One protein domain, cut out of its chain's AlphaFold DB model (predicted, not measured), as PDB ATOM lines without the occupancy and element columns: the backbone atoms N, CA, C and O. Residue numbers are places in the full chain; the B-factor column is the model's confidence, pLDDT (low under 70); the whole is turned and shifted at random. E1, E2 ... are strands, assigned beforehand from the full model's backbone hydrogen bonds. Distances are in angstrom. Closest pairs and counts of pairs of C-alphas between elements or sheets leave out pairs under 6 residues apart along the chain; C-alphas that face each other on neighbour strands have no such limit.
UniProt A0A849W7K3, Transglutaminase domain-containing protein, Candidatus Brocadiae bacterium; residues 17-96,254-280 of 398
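AT A GLANCE: This is residues 17 to 96 and 254 to 280 of the 398 residues of the protein "Transglutaminase domain-containing protein" of Candidatus Brocadiae bacterium (UniProt A0A849W7K3). Two strongly twisted four-stranded sheets lie partly face to face as a loose sandwich, offset lengthwise. The sheet E3, E6, E1, E8 has the long strands E6, E1 and E8 side by side along the longest axis; the sheet E4, E5, E2, E7 covers part of it, with the small hairpin of E4 and E5 at one edge. The printed part has 107 residues with eight named strands, E1 to E8 in order along the chain, and no named helix; both sheets are antiparallel and the class is all strand. It is only just compact, close to loose, with a radius of gyration of the C-alphas of 15.4 A, and elongated, spanning 50 by 29 by 21 A.

HOW THE PARTS SIT: E1, residues 17 to 26, is an inner strand between E6, residues 83 to 94, and E8, residues 269 to 279. E1 and E8 are antiparallel at 169 degrees, with N 18 and O 277 within hydrogen-bond range at 2.8 A. E6 and E1 are antiparallel at 165 degrees, with N 19 and O 90 at 2.8 A. E3, residues 50 to 57, is the edge strand beside E6, at 153 degrees, with N 51 and O 93 at 2.9 A. In the other sheet, E2, residues 33 to 41, is antiparallel to E7, residues 256 to 262, at 171 degrees, with N 34 and O 261 at 2.9 A. On the other side of E2 is E5, residues 71 to 75, at 148 degrees, with N 73 and O 40 at 2.9 A. E4, residues 62 to 65, forms a hairpin with E5, at 141 degrees, with N 62 and O 74 at 2.9 A. Between the sheets, E2 and E6 are apart, and E1 and E7 are only just apart, their closest C-alphas 8.4 A from each other.

IN THESE COORDINATES: E1 begins at C-alpha 17 (-50.567, 35.478, 21.061) and is 29.7 A long. E2 measures 22.7 A and bends by 60 degrees at residue 36; E3 measures 19.4 A and bends by 61 degrees at residue 53. E4 and E5 are short, 10.1 A and 12.8 A. E6, the longest strand by residues, measures 34.1 A from C-alpha 83 (-50.793, 41.446, 50.027) and bends by 51 degrees at residue 91. E7 measures 18.8 A, and E8 measures 32.2 A, ending at C-alpha 279 (-50.916, 40.133, 18.299).

THE WHOLE: The C-alphas farthest apart, those of Gly 30 and Arg 96, are 51.1 A from each other. Residues 97 to 253 are not printed, and C-alphas 96 and 254 are 25.5 A apart across this cut, which lies between E6 and E7. Of the links printed whole, no link is long; those from E3 to E4 and E4 to E5 are tight. The mean pLDDT of the printed part is 89.9, and no printed residue is under 70.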
ATOM      1  N   TRP A  17     -49.635  35.200  19.988       94.12
ATOM      2  CA  TRP A  17     -50.567  35.478  21.061       94.12
ATOM      3  C   TRP A  17     -49.809  36.069  22.236       94.12
ATOM      4  O   TRP A  17     -48.700  35.650  22.556       94.12
ATOM      5  N   GLU A  18     -50.409  37.054  22.872       95.12
ATOM      6  CA  GLU A  18     -49.928  37.653  24.100       95.12
ATOM      7  C   GLU A  18     -50.839  37.201  25.237       95.12
ATOM      8  O   GLU A  18     -52.053  37.390  25.168       95.12
ATOM      9  N   ILE A  19     -50.256  36.597  26.269       95.25
ATOM     10  CA  ILE A  19     -50.959  36.196  27.486       95.25
ATOM     11  C   ILE A  19     -50.452  37.048  28.634       95.25
ATOM     12  O   ILE A  19     -49.282  36.957  28.999       95.25
ATOM     13  N   THR A  20     -51.343  37.817  29.245       95.81
ATOM     14  CA  THR A  20     -51.093  38.491  30.516       95.81
ATOM     15  C   THR A  20     -51.886  37.786  31.601       95.81
ATOM     16  O   THR A  20     -53.112  37.709  31.524       95.81
ATOM     17  N   TYR A  21     -51.198  37.270  32.613       95.62
ATOM     18  CA  TYR A  21     -51.827  36.641  33.768       95.62
ATOM     19  C   TYR A  21     -51.431  37.395  35.026       95.62
ATOM     20  O   TYR A  21     -50.242  37.567  35.295       95.62
ATOM     21  N   SER A  22     -52.419  37.806  35.811       96.31
ATOM     22  CA  SER A  22     -52.213  38.500  37.079       96.31
ATOM     23  C   SER A  22     -52.885  37.746  38.210       96.31
ATOM     24  O   SER A  22     -54.026  37.312  38.093       96.31
ATOM     25  N   VAL A  23     -52.191  37.637  39.335       96.38
ATOM     26  CA  VAL A  23     -52.686  37.030  40.569       96.38
ATOM     27  C   VAL A  23     -52.467  37.986  41.731       96.38
ATOM     28  O   VAL A  23     -51.433  38.643  41.845       96.38
ATOM     29  N   ASN A  24     -53.463  38.067  42.603       95.81
ATOM     30  CA  ASN A  24     -53.447  38.844  43.828       95.81
ATOM     31  C   ASN A  24     -53.882  37.942  44.980       95.81
ATOM     32  O   ASN A  24     -54.974  37.374  44.945       95.81
ATOM     33  N   ILE A  25     -53.046  37.846  46.008       93.69
ATOM     34  CA  ILE A  25     -53.348  37.140  47.251       93.69
ATOM     35  C   ILE A  25     -53.479  38.176  48.363       93.69
ATOM     36  O   ILE A  25     -52.591  39.008  48.564       93.69
ATOM     37  N   LEU A  26     -54.595  38.132  49.083       93.50
ATOM     38  CA  LEU A  26     -54.854  38.966  50.250       93.50
ATOM     39  C   LEU A  26     -54.809  38.104  51.509       93.50
ATOM     40  O   LEU A  26     -55.590  37.162  51.666       93.50
ATOM     41  N   PHE A  27     -53.905  38.459  52.417       90.94
ATOM     42  CA  PHE A  27     -53.759  37.810  53.711       90.94
ATOM     43  C   PHE A  27     -54.603  38.547  54.752       90.94
ATOM     44  O   PHE A  27     -54.492  39.762  54.931       90.94
ATOM     45  N   HIS A  28     -55.469  37.810  55.445       87.50
ATOM     46  CA  HIS A  28     -56.410  38.393  56.403       87.50
ATOM     47  C   HIS A  28     -55.695  39.065  57.589       87.50
ATOM     48  O   HIS A  28     -54.709  38.555  58.120       87.50
ATOM     49  N   LYS A  29     -56.195  40.224  58.035       83.38
ATOM     50  CA  LYS A  29     -55.585  40.990  59.137       83.38
ATOM     51  C   LYS A  29     -55.653  40.206  60.456       83.38
ATOM     52  O   LYS A  29     -56.674  39.605  60.774       83.38
ATOM     53  N   GLY A  30     -54.573  40.249  61.243       80.19
ATOM     54  CA  GLY A  30     -54.499  39.585  62.556       80.19
ATOM     55  C   GLY A  30     -54.324  38.064  62.487       80.19
ATOM     56  O   GLY A  30     -54.429  37.386  63.503       80.19
ATOM     57  N   LYS A  31     -54.066  37.531  61.293       79.56
ATOM     58  CA  LYS A  31     -53.853  36.115  61.028       79.56
ATOM     59  C   LYS A  31     -52.401  35.883  60.619       79.56
ATOM     60  O   LYS A  31     -51.849  36.665  59.846       79.56
ATOM     61  N   LYS A  32     -51.772  34.836  61.160       82.44
ATOM     62  CA  LYS A  32     -50.396  34.464  60.815       82.44
ATOM     63  C   LYS A  32     -50.420  33.425  59.702       82.44
ATOM     64  O   LYS A  32     -50.884  32.308  59.908       82.44
ATOM     65  N   TYR A  33     -49.911  33.806  58.539       84.56
ATOM     66  CA  TYR A  33     -49.642  32.883  57.442       84.56
ATOM     67  C   TYR A  33     -48.138  32.730  57.319       84.56
ATOM     68  O   TYR A  33     -47.416  33.726  57.319       84.56
ATOM     69  N   GLN A  34     -47.685  31.491  57.189       84.12
ATOM     70  CA  GLN A  34     -46.322  31.179  56.781       84.12
ATOM     71  C   GLN A  34     -46.403  30.652  55.348       84.12
ATOM     72  O   GLN A  34     -46.742  29.477  55.159       84.12
ATOM     73  N   PRO A  35     -46.196  31.512  54.332       77.81
ATOM     74  CA  PRO A  35     -46.149  31.071  52.948       77.81
ATOM     75  C   PRO A  35     -45.056  30.017  52.805       77.81
ATOM     76  O   PRO A  35     -43.929  30.213  53.251       77.81
ATOM     77  N   VAL A  36     -45.408  28.883  52.210       78.19
ATOM     78  CA  VAL A  36     -44.457  27.802  51.943       78.19
ATOM     79  C   VAL A  36     -43.966  27.930  50.511       78.19
ATOM     80  O   VAL A  36     -42.764  27.994  50.268       78.19
ATOM     81  N   SER A  37     -44.896  28.009  49.562       84.50
ATOM     82  CA  SER A  37     -44.569  28.088  48.143       84.50
ATOM     83  C   SER A  37     -45.748  28.605  47.327       84.50
ATOM     84  O   SER A  37     -46.910  28.311  47.620       84.50
ATOM     85  N   PHE A  38     -45.442  29.364  46.280       91.88
ATOM     86  CA  PHE A  38     -46.406  29.809  45.285       91.88
ATOM     87  C   PHE A  38     -45.932  29.378  43.903       91.88
ATOM     88  O   PHE A  38     -44.813  29.703  43.503       91.88
ATOM     89  N   PHE A  39     -46.793  28.658  43.193       93.44
ATOM     90  CA  PHE A  39     -46.541  28.162  41.853       93.44
ATOM     91  C   PHE A  39     -47.606  28.662  40.886       93.44
ATOM     92  O   PHE A  39     -48.802  28.612  41.180       93.44
ATOM     93  N   LEU A  40     -47.158  29.112  39.719       94.50
ATOM     94  CA  LEU A  40     -48.018  29.597  38.650       94.50
ATOM     95  C   LEU A  40     -47.626  28.932  37.330       94.50
ATOM     96  O   LEU A  40     -46.464  28.995  36.922       94.50
ATOM     97  N   ALA A  41     -48.593  28.283  36.686       93.94
ATOM     98  CA  ALA A  41     -48.424  27.741  35.347       93.94
ATOM     99  C   ALA A  41     -48.263  28.890  34.349       93.94
ATOM    100  O   ALA A  41     -48.881  29.946  34.492       93.94
ATOM    101  N   TYR A  42     -47.446  28.675  33.327       94.69
ATOM    102  CA  TYR A  42     -47.217  29.649  32.266       94.69
ATOM    103  C   TYR A  42     -47.051  28.927  30.923       94.69
ATOM    104  O   TYR A  42     -46.689  27.749  30.907       94.69
ATOM    105  N   PRO A  43     -47.323  29.591  29.785       94.19
ATOM    106  CA  PRO A  43     -47.044  29.019  28.474       94.19
ATOM    107  C   PRO A  43     -45.553  28.721  28.345       94.19
ATOM    108  O   PRO A  43     -44.727  29.568  28.670       94.19
ATOM    109  N   PHE A  44     -45.212  27.546  27.836       91.31
ATOM    110  CA  PHE A  44     -43.826  27.106  27.709       91.31
ATOM    111  C   PHE A  44     -43.514  26.594  26.306       91.31
ATOM    112  O   PHE A  44     -44.417  26.359  25.499       91.31
ATOM    113  N   ASP A  45     -42.228  26.414  26.016       86.12
ATOM    114  CA  ASP A  45     -41.792  25.784  24.774       86.12
ATOM    115  C   ASP A  45     -42.242  24.327  24.725       86.12
ATOM    116  O   ASP A  45     -41.745  23.475  25.465       86.12
ATOM    117  N   LEU A  46     -43.165  24.035  23.812       86.44
ATOM    118  CA  LEU A  46     -43.602  22.680  23.522       86.44
ATOM    119  C   LEU A  46     -43.179  22.347  22.091       86.44
ATOM    120  O   LEU A  46     -43.814  22.813  21.139       86.44
ATOM    121  N   PRO A  47     -42.114  21.549  21.912       77.25
ATOM    122  CA  PRO A  47     -41.546  21.291  20.600       77.25
ATOM    123  C   PRO A  47     -42.596  20.881  19.558       77.25
ATOM    124  O   PRO A  47     -43.481  20.070  19.825       77.25
ATOM    125  N   LEU A  48     -42.502  21.485  18.367       79.44
ATOM    126  CA  LEU A  48     -43.462  21.406  17.252       79.44
ATOM    127  C   LEU A  48     -44.848  22.023  17.481       79.44
ATOM    128  O   LEU A  48     -45.525  22.262  16.489       79.44
ATOM    129  N   ARG A  49     -45.267  22.295  18.718       85.12
ATOM    130  CA  ARG A  49     -46.626  22.763  19.052       85.12
ATOM    131  C   ARG A  49     -46.708  24.214  19.455       85.12
ATOM    132  O   ARG A  49     -47.748  24.829  19.267       85.12
ATOM    133  N   GLN A  50     -45.663  24.726  20.080       90.38
ATOM    134  CA  GLN A  50     -45.709  26.012  20.744       90.38
ATOM    135  C   GLN A  50     -44.293  26.526  20.967       90.38
ATOM    136  O   GLN A  50     -43.436  25.786  21.447       90.38
ATOM    137  N   ASN A  51     -44.068  27.790  20.626       88.00
ATOM    138  CA  ASN A  51     -42.805  28.488  20.829       88.00
ATOM    139  C   ASN A  51     -43.031  29.709  21.730       88.00
ATOM    140  O   ASN A  51     -43.805  30.603  21.373       88.00
ATOM    141  N   LEU A  52     -42.397  29.721  22.899       90.12
ATOM    142  CA  LEU A  52     -42.384  30.828  23.844       90.12
ATOM    143  C   LEU A  52     -41.339  31.845  23.390       90.12
ATOM    144  O   LEU A  52     -40.140  31.675  23.575       90.12
ATOM    145  N   ILE A  53     -41.815  32.937  22.798       88.50
ATOM    146  CA  ILE A  53     -40.961  33.985  22.234       88.50
ATOM    147  C   ILE A  53     -40.395  34.877  23.345       88.50
ATOM    148  O   ILE A  53     -39.212  35.230  23.336       88.50
ATOM    149  N   SER A  54     -41.233  35.265  24.307       90.62
ATOM    150  CA  SER A  54     -40.795  36.034  25.470       90.62
ATOM    151  C   SER A  54     -41.662  35.761  26.691       90.62
ATOM    152  O   SER A  54     -42.835  35.404  26.577       90.62
ATOM    153  N   LEU A  55     -41.063  35.952  27.864       94.44
ATOM    154  CA  LEU A  55     -41.728  35.906  29.157       94.44
ATOM    155  C   LEU A  55     -41.184  37.040  30.027       94.44
ATOM    156  O   LEU A  55     -40.018  37.039  30.413       94.44
ATOM    157  N   GLU A  56     -42.043  37.999  30.341       95.88
ATOM    158  CA  GLU A  56     -41.767  39.106  31.248       95.88
ATOM    159  C   GLU A  56     -42.511  38.861  32.557       95.88
ATOM    160  O   GLU A  56     -43.695  38.529  32.554       95.88
ATOM    161  N   CYS A  57     -41.832  39.017  33.690       96.69
ATOM    162  CA  CYS A  57     -42.417  38.809  35.011       96.69
ATOM    163  C   CYS A  57     -42.244  40.065  35.865       96.69
ATOM    164  O   CYS A  57     -41.191  40.693  35.860       96.69
ATOM    165  N   SER A  58     -43.275  40.400  36.640       97.00
ATOM    166  CA  SER A  58     -43.282  41.546  37.568       97.00
ATOM    167  C   SER A  58     -42.256  41.458  38.708       97.00
ATOM    168  O   SER A  58     -41.963  42.463  39.350       97.00
ATOM    169  N   SER A  59     -41.724  40.266  38.988       93.56
ATOM    170  CA  SER A  59     -40.688  40.026  39.998       93.56
ATOM    171  C   SER A  59     -39.863  38.782  39.649       93.56
ATOM    172  O   SER A  59     -40.195  38.040  38.721       93.56
ATOM    173  N   SER A  60     -38.768  38.559  40.381       91.69
ATOM    174  CA  SER A  60     -37.908  37.383  40.213       91.69
ATOM    175  C   SER A  60     -38.640  36.086  40.562       91.69
ATOM    176  O   SER A  60     -39.316  36.010  41.589       91.69
ATOM    177  N   PHE A  61     -38.406  35.041  39.776       94.50
ATOM    178  CA  PHE A  61     -38.939  33.701  39.998       94.50
ATOM    179  C   PHE A  61     -37.828  32.653  39.859       94.50
ATOM    180  O   PHE A  61     -36.757  32.926  39.317       94.50
ATOM    181  N   LYS A  62     -38.097  31.442  40.350       91.44
ATOM    182  CA  LYS A  62     -37.345  30.231  40.004       91.44
ATOM    183  C   LYS A  62     -38.230  29.336  39.152       91.44
ATOM    184  O   LYS A  62     -39.436  29.299  39.364       91.44
ATOM    185  N   GLU A  63     -37.650  28.610  38.212       87.38
ATOM    186  CA  GLU A  63     -38.393  27.586  37.481       87.38
ATOM    187  C   GLU A  63     -38.461  26.307  38.326       87.38
ATOM    188  O   GLU A  63     -37.462  25.875  38.902       87.38
ATOM    189  N   ALA A  64     -39.652  25.726  38.425       87.94
ATOM    190  CA  ALA A  64     -39.898  24.414  39.009       87.94
ATOM    191  C   ALA A  64     -40.481  23.483  37.940       87.94
ATOM    192  O   ALA A  64     -40.879  23.923  36.861       87.94
ATOM    193  N   THR A  65     -40.494  22.179  38.192       83.94
ATOM    194  CA  THR A  65     -41.056  21.194  37.262       83.94
ATOM    195  C   THR A  65     -41.811  20.136  38.053       83.94
ATOM    196  O   THR A  65     -41.317  19.695  39.088       83.94
ATOM    197  N   ASP A  66     -43.017  19.790  37.604       84.69
ATOM    198  CA  ASP A  66     -43.841  18.746  38.229       84.69
ATOM    199  C   ASP A  66     -43.473  17.341  37.719       84.69
ATOM    200  O   ASP A  66     -42.639  17.181  36.821       84.69
ATOM    201  N   GLU A  67     -44.118  16.296  38.244       81.38
ATOM    202  CA  GLU A  67     -43.887  14.930  37.771       81.38
ATOM    203  C   GLU A  67     -44.286  14.714  36.302       81.38
ATOM    204  O   GLU A  67     -43.887  13.719  35.697       81.38
ATOM    205  N   HIS A  68     -45.068  15.606  35.690       81.88
ATOM    206  CA  HIS A  68     -45.458  15.553  34.279       81.88
ATOM    207  C   HIS A  68     -44.488  16.288  33.351       81.88
ATOM    208  O   HIS A  68     -44.673  16.261  32.127       81.88
ATOM    209  N   GLY A  69     -43.437  16.893  33.906       81.44
ATOM    210  CA  GLY A  69     -42.492  17.690  33.145       81.44
ATOM    211  C   GLY A  69     -43.087  19.024  32.691       81.44
ATOM    212  O   GLY A  69     -42.624  19.566  31.686       81.44
ATOM    213  N   ASN A  70     -44.140  19.527  33.345       87.00
ATOM    214  CA  ASN A  70     -44.609  20.888  33.095       87.00
ATOM    215  C   ASN A  70     -43.737  21.864  33.879       87.00
ATOM    216  O   ASN A  70     -43.444  21.601  35.049       87.00
ATOM    217  N   PRO A  71     -43.315  22.978  33.271       88.56
ATOM    218  CA  PRO A  71     -42.589  24.014  33.976       88.56
ATOM    219  C   PRO A  71     -43.541  24.948  34.730       88.56
ATOM    220  O   PRO A  71     -44.665  25.212  34.305       88.56
ATOM    221  N   TRP A  72     -43.057  25.478  35.848       92.56
ATOM    222  CA  TRP A  72     -43.822  26.341  36.741       92.56
ATOM    223  C   TRP A  72     -42.987  27.520  37.217       92.56
ATOM    224  O   TRP A  72     -41.802  27.367  37.515       92.56
ATOM    225  N   LEU A  73     -43.620  28.682  37.372       94.75
ATOM    226  CA  LEU A  73     -43.011  29.818  38.054       94.75
ATOM    227  C   LEU A  73     -43.153  29.607  39.562       94.75
ATOM    228  O   LEU A  73     -44.257  29.679  40.091       94.75
ATOM    229  N   SER A  74     -42.045  29.350  40.250       94.56
ATOM    230  CA  SER A  74     -41.953  29.305  41.709       94.56
ATOM    231  C   SER A  74     -41.574  30.687  42.230       94.56
ATOM    232  O   SER A  74     -40.420  31.113  42.088       94.56
ATOM    233  N   ILE A  75     -42.519  31.385  42.855       93.88
ATOM    234  CA  ILE A  75     -42.305  32.749  43.353       93.88
ATOM    235  C   ILE A  75     -42.238  32.748  44.884       93.88
ATOM    236  O   ILE A  75     -43.146  32.229  45.539       93.88
ATOM    237  N   PRO A  76     -41.168  33.302  45.485       90.38
ATOM    238  CA  PRO A  76     -41.092  33.433  46.932       90.38
ATOM    239  C   PRO A  76     -42.078  34.499  47.419       90.38
ATOM    240  O   PRO A  76     -42.121  35.604  46.883       90.38
ATOM    241  N   ILE A  77     -42.824  34.182  48.477       89.25
ATOM    242  CA  ILE A  77     -43.666  35.138  49.204       89.25
ATOM    243  C   ILE A  77     -43.022  35.352  50.571       89.25
ATOM    244  O   ILE A  77     -42.741  34.376  51.272       89.25
ATOM    245  N   LYS A  78     -42.751  36.605  50.952       87.38
ATOM    246  CA  LYS A  78     -42.097  36.883  52.236       87.38
ATOM    247  C   LYS A  78     -43.071  36.674  53.393       87.38
ATOM    248  O   LYS A  78     -44.254  37.007  53.310       87.38
ATOM    249  N   GLU A  79     -42.557  36.153  54.504       85.31
ATOM    250  CA  GLU A  79     -43.329  36.058  55.741       85.31
ATOM    251  C   GLU A  79     -43.780  37.456  56.197       85.31
ATOM    252  O   GLU A  79     -43.033  38.431  56.116       85.31
ATOM    253  N   GLY A  80     -45.029  37.558  56.652       84.56
ATOM    254  CA  GLY A  80     -45.620  38.819  57.102       84.56
ATOM    255  C   GLY A  80     -46.196  39.714  55.996       84.56
ATOM    256  O   GLY A  80     -46.784  40.751  56.320       84.56
ATOM    257  N   GLU A  81     -46.097  39.336  54.716       86.25
ATOM    258  CA  GLU A  81     -46.788  40.055  53.641       86.25
ATOM    259  C   GLU A  81     -48.308  40.055  53.860       86.25
ATOM    260  O   GLU A  81     -48.925  39.031  54.142       86.25
ATOM    261  N   ARG A  82     -48.934  41.233  53.732       90.25
ATOM    262  CA  ARG A  82     -50.402  41.383  53.818       90.25
ATOM    263  C   ARG A  82     -51.092  41.250  52.468       90.25
ATOM    264  O   ARG A  82     -52.275  40.926  52.393       90.25
ATOM    265  N   LYS A  83     -50.349  41.529  51.407       93.38
ATOM    266  CA  LYS A  83     -50.793  41.446  50.027       93.38
ATOM    267  C   LYS A  83     -49.611  40.995  49.190       93.38
ATOM    268  O   LYS A  83     -48.538  41.576  49.311       93.38
ATOM    269  N   PHE A  84     -49.855  40.017  48.335       93.56
ATOM    270  CA  PHE A  84     -48.923  39.562  47.319       93.56
ATOM    271  C   PHE A  84     -49.571  39.749  45.948       93.56
ATOM    272  O   PHE A  84     -50.749  39.435  45.768       93.56
ATOM    273  N   SER A  85     -48.815  40.276  44.992       95.75
ATOM    274  CA  SER A  85     -49.268  40.480  43.618       95.75
ATOM    275  C   SER A  85     -48.175  40.019  42.668       95.75
ATOM    276  O   SER A  85     -47.021  40.414  42.818       95.75
ATOM    277  N   PHE A  86     -48.547  39.216  41.679       96.38
ATOM    278  CA  PHE A  86     -47.640  38.764  40.636       96.38
ATOM    279  C   PHE A  86     -48.336  38.831  39.282       96.38
ATOM    280  O   PHE A  86     -49.494  38.448  39.139       96.38
ATOM    281  N   THR A  87     -47.611  39.304  38.281       97.75
ATOM    282  CA  THR A  87     -48.036  39.305  36.885       97.75
ATOM    283  C   THR A  87     -46.929  38.727  36.020       97.75
ATOM    284  O   THR A  87     -45.759  39.075  36.219       97.75
ATOM    285  N   TYR A  88     -47.302  37.902  35.043       97.56
ATOM    286  CA  TYR A  88     -46.459  37.628  33.887       97.56
ATOM    287  C   TYR A  88     -47.142  38.081  32.598       97.56
ATOM    288  O   TYR A  88     -48.370  38.134  32.506       97.56
ATOM    289  N   LYS A  89     -46.313  38.362  31.598       97.50
ATOM    290  CA  LYS A  89     -46.694  38.640  30.223       97.50
ATOM    291  C   LYS A  89     -45.872  37.742  29.300       97.50
ATOM    292  O   LYS A  89     -44.649  37.826  29.289       97.50
ATOM    293  N   ALA A  90     -46.533  36.860  28.559       96.12
ATOM    294  CA  ALA A  90     -45.900  35.892  27.673       96.12
ATOM    295  C   ALA A  90     -46.292  36.153  26.218       96.12
ATOM    296  O   ALA A  90     -47.477  36.274  25.913       96.12
ATOM    297  N   LEU A  91     -45.309  36.198  25.321       94.75
ATOM    298  CA  LEU A  91     -45.529  36.184  23.878       94.75
ATOM    299  C   LEU A  91     -45.294  34.767  23.368       94.75
ATOM    300  O   LEU A  91     -44.200  34.223  23.504       94.75
ATOM    301  N   ILE A  92     -46.320  34.162  22.785       93.88
ATOM    302  CA  ILE A  92     -46.337  32.752  22.416       93.88
ATOM    303  C   ILE A  92     -46.791  32.591  20.968       93.88
ATOM    304  O   ILE A  92     -47.705  33.270  20.501       93.88
ATOM    305  N   LYS A  93     -46.167  31.670  20.242       91.56
ATOM    306  CA  LYS A  93     -46.584  31.276  18.897       91.56
ATOM    307  C   LYS A  93     -46.959  29.795  18.905       91.56
ATOM    308  O   LYS A  93     -46.058  28.951  18.895       91.56
ATOM    309  N   PRO A  94     -48.258  29.451  18.962       91.38
ATOM    310  CA  PRO A  94     -48.688  28.078  18.756       91.38
ATOM    311  C   PRO A  94     -48.342  27.641  17.326       91.38
ATOM    312  O   PRO A  94     -48.054  28.452  16.450       91.38
ATOM    313  N   CYS A  95     -48.329  26.343  17.090       86.31
ATOM    314  CA  CYS A  95     -48.112  25.738  15.790       86.31
ATOM    315  C   CYS A  95     -49.259  24.771  15.547       86.31
ATOM    316  O   CYS A  95     -49.474  23.840  16.326       86.31
ATOM    317  N   ARG A  96     -49.977  24.982  14.446       85.31
ATOM    318  CA  ARG A  96     -50.987  24.032  13.994       85.31
ATOM    319  C   ARG A  96     -50.290  22.804  13.435       85.31
ATOM    320  O   ARG A  96     -49.333  22.915  12.668       85.31
ATOM    321  N   LYS A 254     -53.320  22.887  39.650       80.88
ATOM    322  CA  LYS A 254     -54.117  24.047  39.266       80.88
ATOM    323  C   LYS A 254     -53.192  25.087  38.661       80.88
ATOM    324  O   LYS A 254     -52.061  25.224  39.123       80.88
ATOM    325  N   ILE A 255     -53.708  25.877  37.711       85.06
ATOM    326  CA  ILE A 255     -52.979  27.005  37.092       85.06
ATOM    327  C   ILE A 255     -52.281  27.848  38.160       85.06
ATOM    328  O   ILE A 255     -51.138  28.252  37.974       85.06
ATOM    329  N   VAL A 256     -52.944  28.053  39.300       89.19
ATOM    330  CA  VAL A 256     -52.363  28.673  40.486       89.19
ATOM    331  C   VAL A 256     -52.378  27.685  41.642       89.19
ATOM    332  O   VAL A 256     -53.443  27.224  42.046       89.19
ATOM    333  N   SER A 257     -51.208  27.401  42.206       88.19
ATOM    334  CA  SER A 257     -51.058  26.538  43.377       88.19
ATOM    335  C   SER A 257     -50.340  27.298  44.488       88.19
ATOM    336  O   SER A 257     -49.197  27.723  44.332       88.19
ATOM    337  N   PHE A 258     -51.013  27.482  45.623       88.38
ATOM    338  CA  PHE A 258     -50.489  28.249  46.749       88.38
ATOM    339  C   PHE A 258     -50.536  27.437  48.045       88.38
ATOM    340  O   PHE A 258     -51.603  27.024  48.496       88.38
ATOM    341  N   TYR A 259     -49.366  27.247  48.653       87.44
ATOM    342  CA  TYR A 259     -49.174  26.473  49.872       87.44
ATOM    343  C   TYR A 259     -48.770  27.388  51.020       87.44
ATOM    344  O   TYR A 259     -47.834  28.183  50.908       87.44
ATOM    345  N   TYR A 260     -49.447  27.244  52.153       88.69
ATOM    346  CA  TYR A 260     -49.183  28.018  53.358       88.69
ATOM    347  C   TYR A 260     -49.464  27.181  54.603       88.69
ATOM    348  O   TYR A 260     -50.310  26.287  54.595       88.69
ATOM    349  N   LYS A 261     -48.760  27.495  55.690       88.25
ATOM    350  CA  LYS A 261     -49.122  27.046  57.036       88.25
ATOM    351  C   LYS A 261     -49.882  28.157  57.741       88.25
ATOM    352  O   LYS A 261     -49.610  29.342  57.537       88.25
ATOM    353  N   SER A 262     -50.842  27.758  58.558       87.06
ATOM    354  CA  SER A 262     -51.705  28.668  59.291       87.06
ATOM    355  C   SER A 262     -52.189  28.010  60.581       87.06
ATOM    356  O   SER A 262     -52.428  26.804  60.613       87.06
ATOM    357  N   ASP A 263     -52.343  28.809  61.636       88.25
ATOM    358  CA  ASP A 263     -52.978  28.420  62.902       88.25
ATOM    359  C   ASP A 263     -54.516  28.548  62.862       88.25
ATOM    360  O   ASP A 263     -55.200  28.349  63.866       88.25
ATOM    361  N   HIS A 264     -55.089  28.873  61.702       85.56
ATOM    362  CA  HIS A 264     -56.523  29.057  61.508       85.56
ATOM    363  C   HIS A 264     -57.007  28.467  60.177       85.56
ATOM    364  O   HIS A 264     -56.263  28.313  59.215       85.56
ATOM    365  N   LYS A 265     -58.307  28.162  60.113       86.56
ATOM    366  CA  LYS A 265     -58.930  27.470  58.970       86.56
ATOM    367  C   LYS A 265     -59.256  28.364  57.769       86.56
ATOM    368  O   LYS A 265     -59.613  27.846  56.719       86.56
ATOM    369  N   MET A 266     -59.206  29.688  57.926       87.38
ATOM    370  CA  MET A 266     -59.597  30.615  56.861       87.38
ATOM    371  C   MET A 266     -58.455  30.776  55.844       87.38
ATOM    372  O   MET A 266     -57.383  31.236  56.239       87.38
ATOM    373  N   PRO A 267     -58.662  30.426  54.562       89.81
ATOM    374  CA  PRO A 267     -57.640  30.587  53.538       89.81
ATOM    375  C   PRO A 267     -57.451  32.063  53.145       89.81
ATOM    376  O   PRO A 267     -58.403  32.850  53.230       89.81
ATOM    377  N   PRO A 268     -56.258  32.456  52.664       90.50
ATOM    378  CA  PRO A 268     -56.062  33.733  51.985       90.50
ATOM    379  C   PRO A 268     -56.976  33.866  50.769       90.50
ATOM    380  O   PRO A 268     -57.254  32.884  50.078       90.50
ATOM    381  N   SER A 269     -57.431  35.087  50.493       92.44
ATOM    382  CA  SER A 269     -58.263  35.344  49.317       92.44
ATOM    383  C   SER A 269     -57.380  35.426  48.079       92.44
ATOM    384  O   SER A 269     -56.465  36.248  48.035       92.44
ATOM    385  N   LEU A 270     -57.669  34.606  47.073       92.50
ATOM    386  CA  LEU A 270     -56.955  34.572  45.802       92.50
ATOM    387  C   LEU A 270     -57.859  35.121  44.702       92.50
ATOM    388  O   LEU A 270     -58.952  34.611  44.484       92.50
ATOM    389  N   ASN A 271     -57.382  36.145  44.001       94.00
ATOM    390  CA  ASN A 271     -58.035  36.705  42.827       94.00
ATOM    391  C   ASN A 271     -57.063  36.657  41.652       94.00
ATOM    392  O   ASN A 271     -55.942  37.152  41.765       94.00
ATOM    393  N   SER A 272     -57.495  36.108  40.524       93.25
ATOM    394  CA  SER A 272     -56.700  36.058  39.299       93.25
ATOM    395  C   SER A 272     -57.462  36.652  38.126       93.25
ATOM    396  O   SER A 272     -58.681  36.520  38.042       93.25
ATOM    397  N   SER A 273     -56.738  37.259  37.196       93.25
ATOM    398  CA  SER A 273     -57.264  37.730  35.919       93.25
ATOM    399  C   SER A 273     -56.348  37.287  34.795       93.25
ATOM    400  O   SER A 273     -55.127  37.259  34.960       93.25
ATOM    401  N   ILE A 274     -56.937  36.993  33.642       93.00
ATOM    402  CA  ILE A 274     -56.193  36.649  32.442       93.00
ATOM    403  C   ILE A 274     -56.685  37.450  31.247       93.00
ATOM    404  O   ILE A 274     -57.879  37.705  31.096       93.00
ATOM    405  N   GLU A 275     -55.741  37.804  30.389       93.94
ATOM    406  CA  GLU A 275     -55.977  38.371  29.080       93.94
ATOM    407  C   GLU A 275     -55.129  37.646  28.028       93.94
ATOM    408  O   GLU A 275     -53.915  37.542  28.173       93.94
ATOM    409  N   VAL A 276     -55.769  37.144  26.976       93.62
ATOM    410  CA  VAL A 276     -55.188  36.421  25.841       93.62
ATOM    411  C   VAL A 276     -55.578  37.175  24.576       93.62
ATOM    412  O   VAL A 276     -56.740  37.204  24.170       93.62
ATOM    413  N   LYS A 277     -54.598  37.817  23.945       93.44
ATOM    414  CA  LYS A 277     -54.801  38.657  22.762       93.44
ATOM    415  C   LYS A 277     -54.002  38.133  21.590       93.44
ATOM    416  O   LYS A 277     -52.817  37.838  21.715       93.44
ATOM    417  N   LYS A 278     -54.630  38.094  20.422       93.31
ATOM    418  CA  LYS A 278     -53.918  37.912  19.161       93.31
ATOM    419  C   LYS A 278     -53.100  39.168  18.877       93.31
ATOM    420  O   LYS A 278     -53.635  40.273  18.940       93.31
ATOM    421  N   VAL A 279     -51.820  39.009  18.557       92.25
ATOM    422  CA  VAL A 279     -50.916  40.133  18.299       92.25
ATOM    423  C   VAL A 279     -50.167  39.945  16.987       92.25
ATOM    424  O   VAL A 279     -49.699  38.854  16.657       92.25
ATOM    425  N   THR A 280     -50.029  41.039  16.240       85.12
ATOM    426  CA  THR A 280     -49.083  41.121  15.127       85.12
ATOM    427  C   THR A 280     -47.760  41.614  15.703       85.12
ATOM    428  O   THR A 280     -47.682  42.775  16.114       85.12
TER     429      THR A 280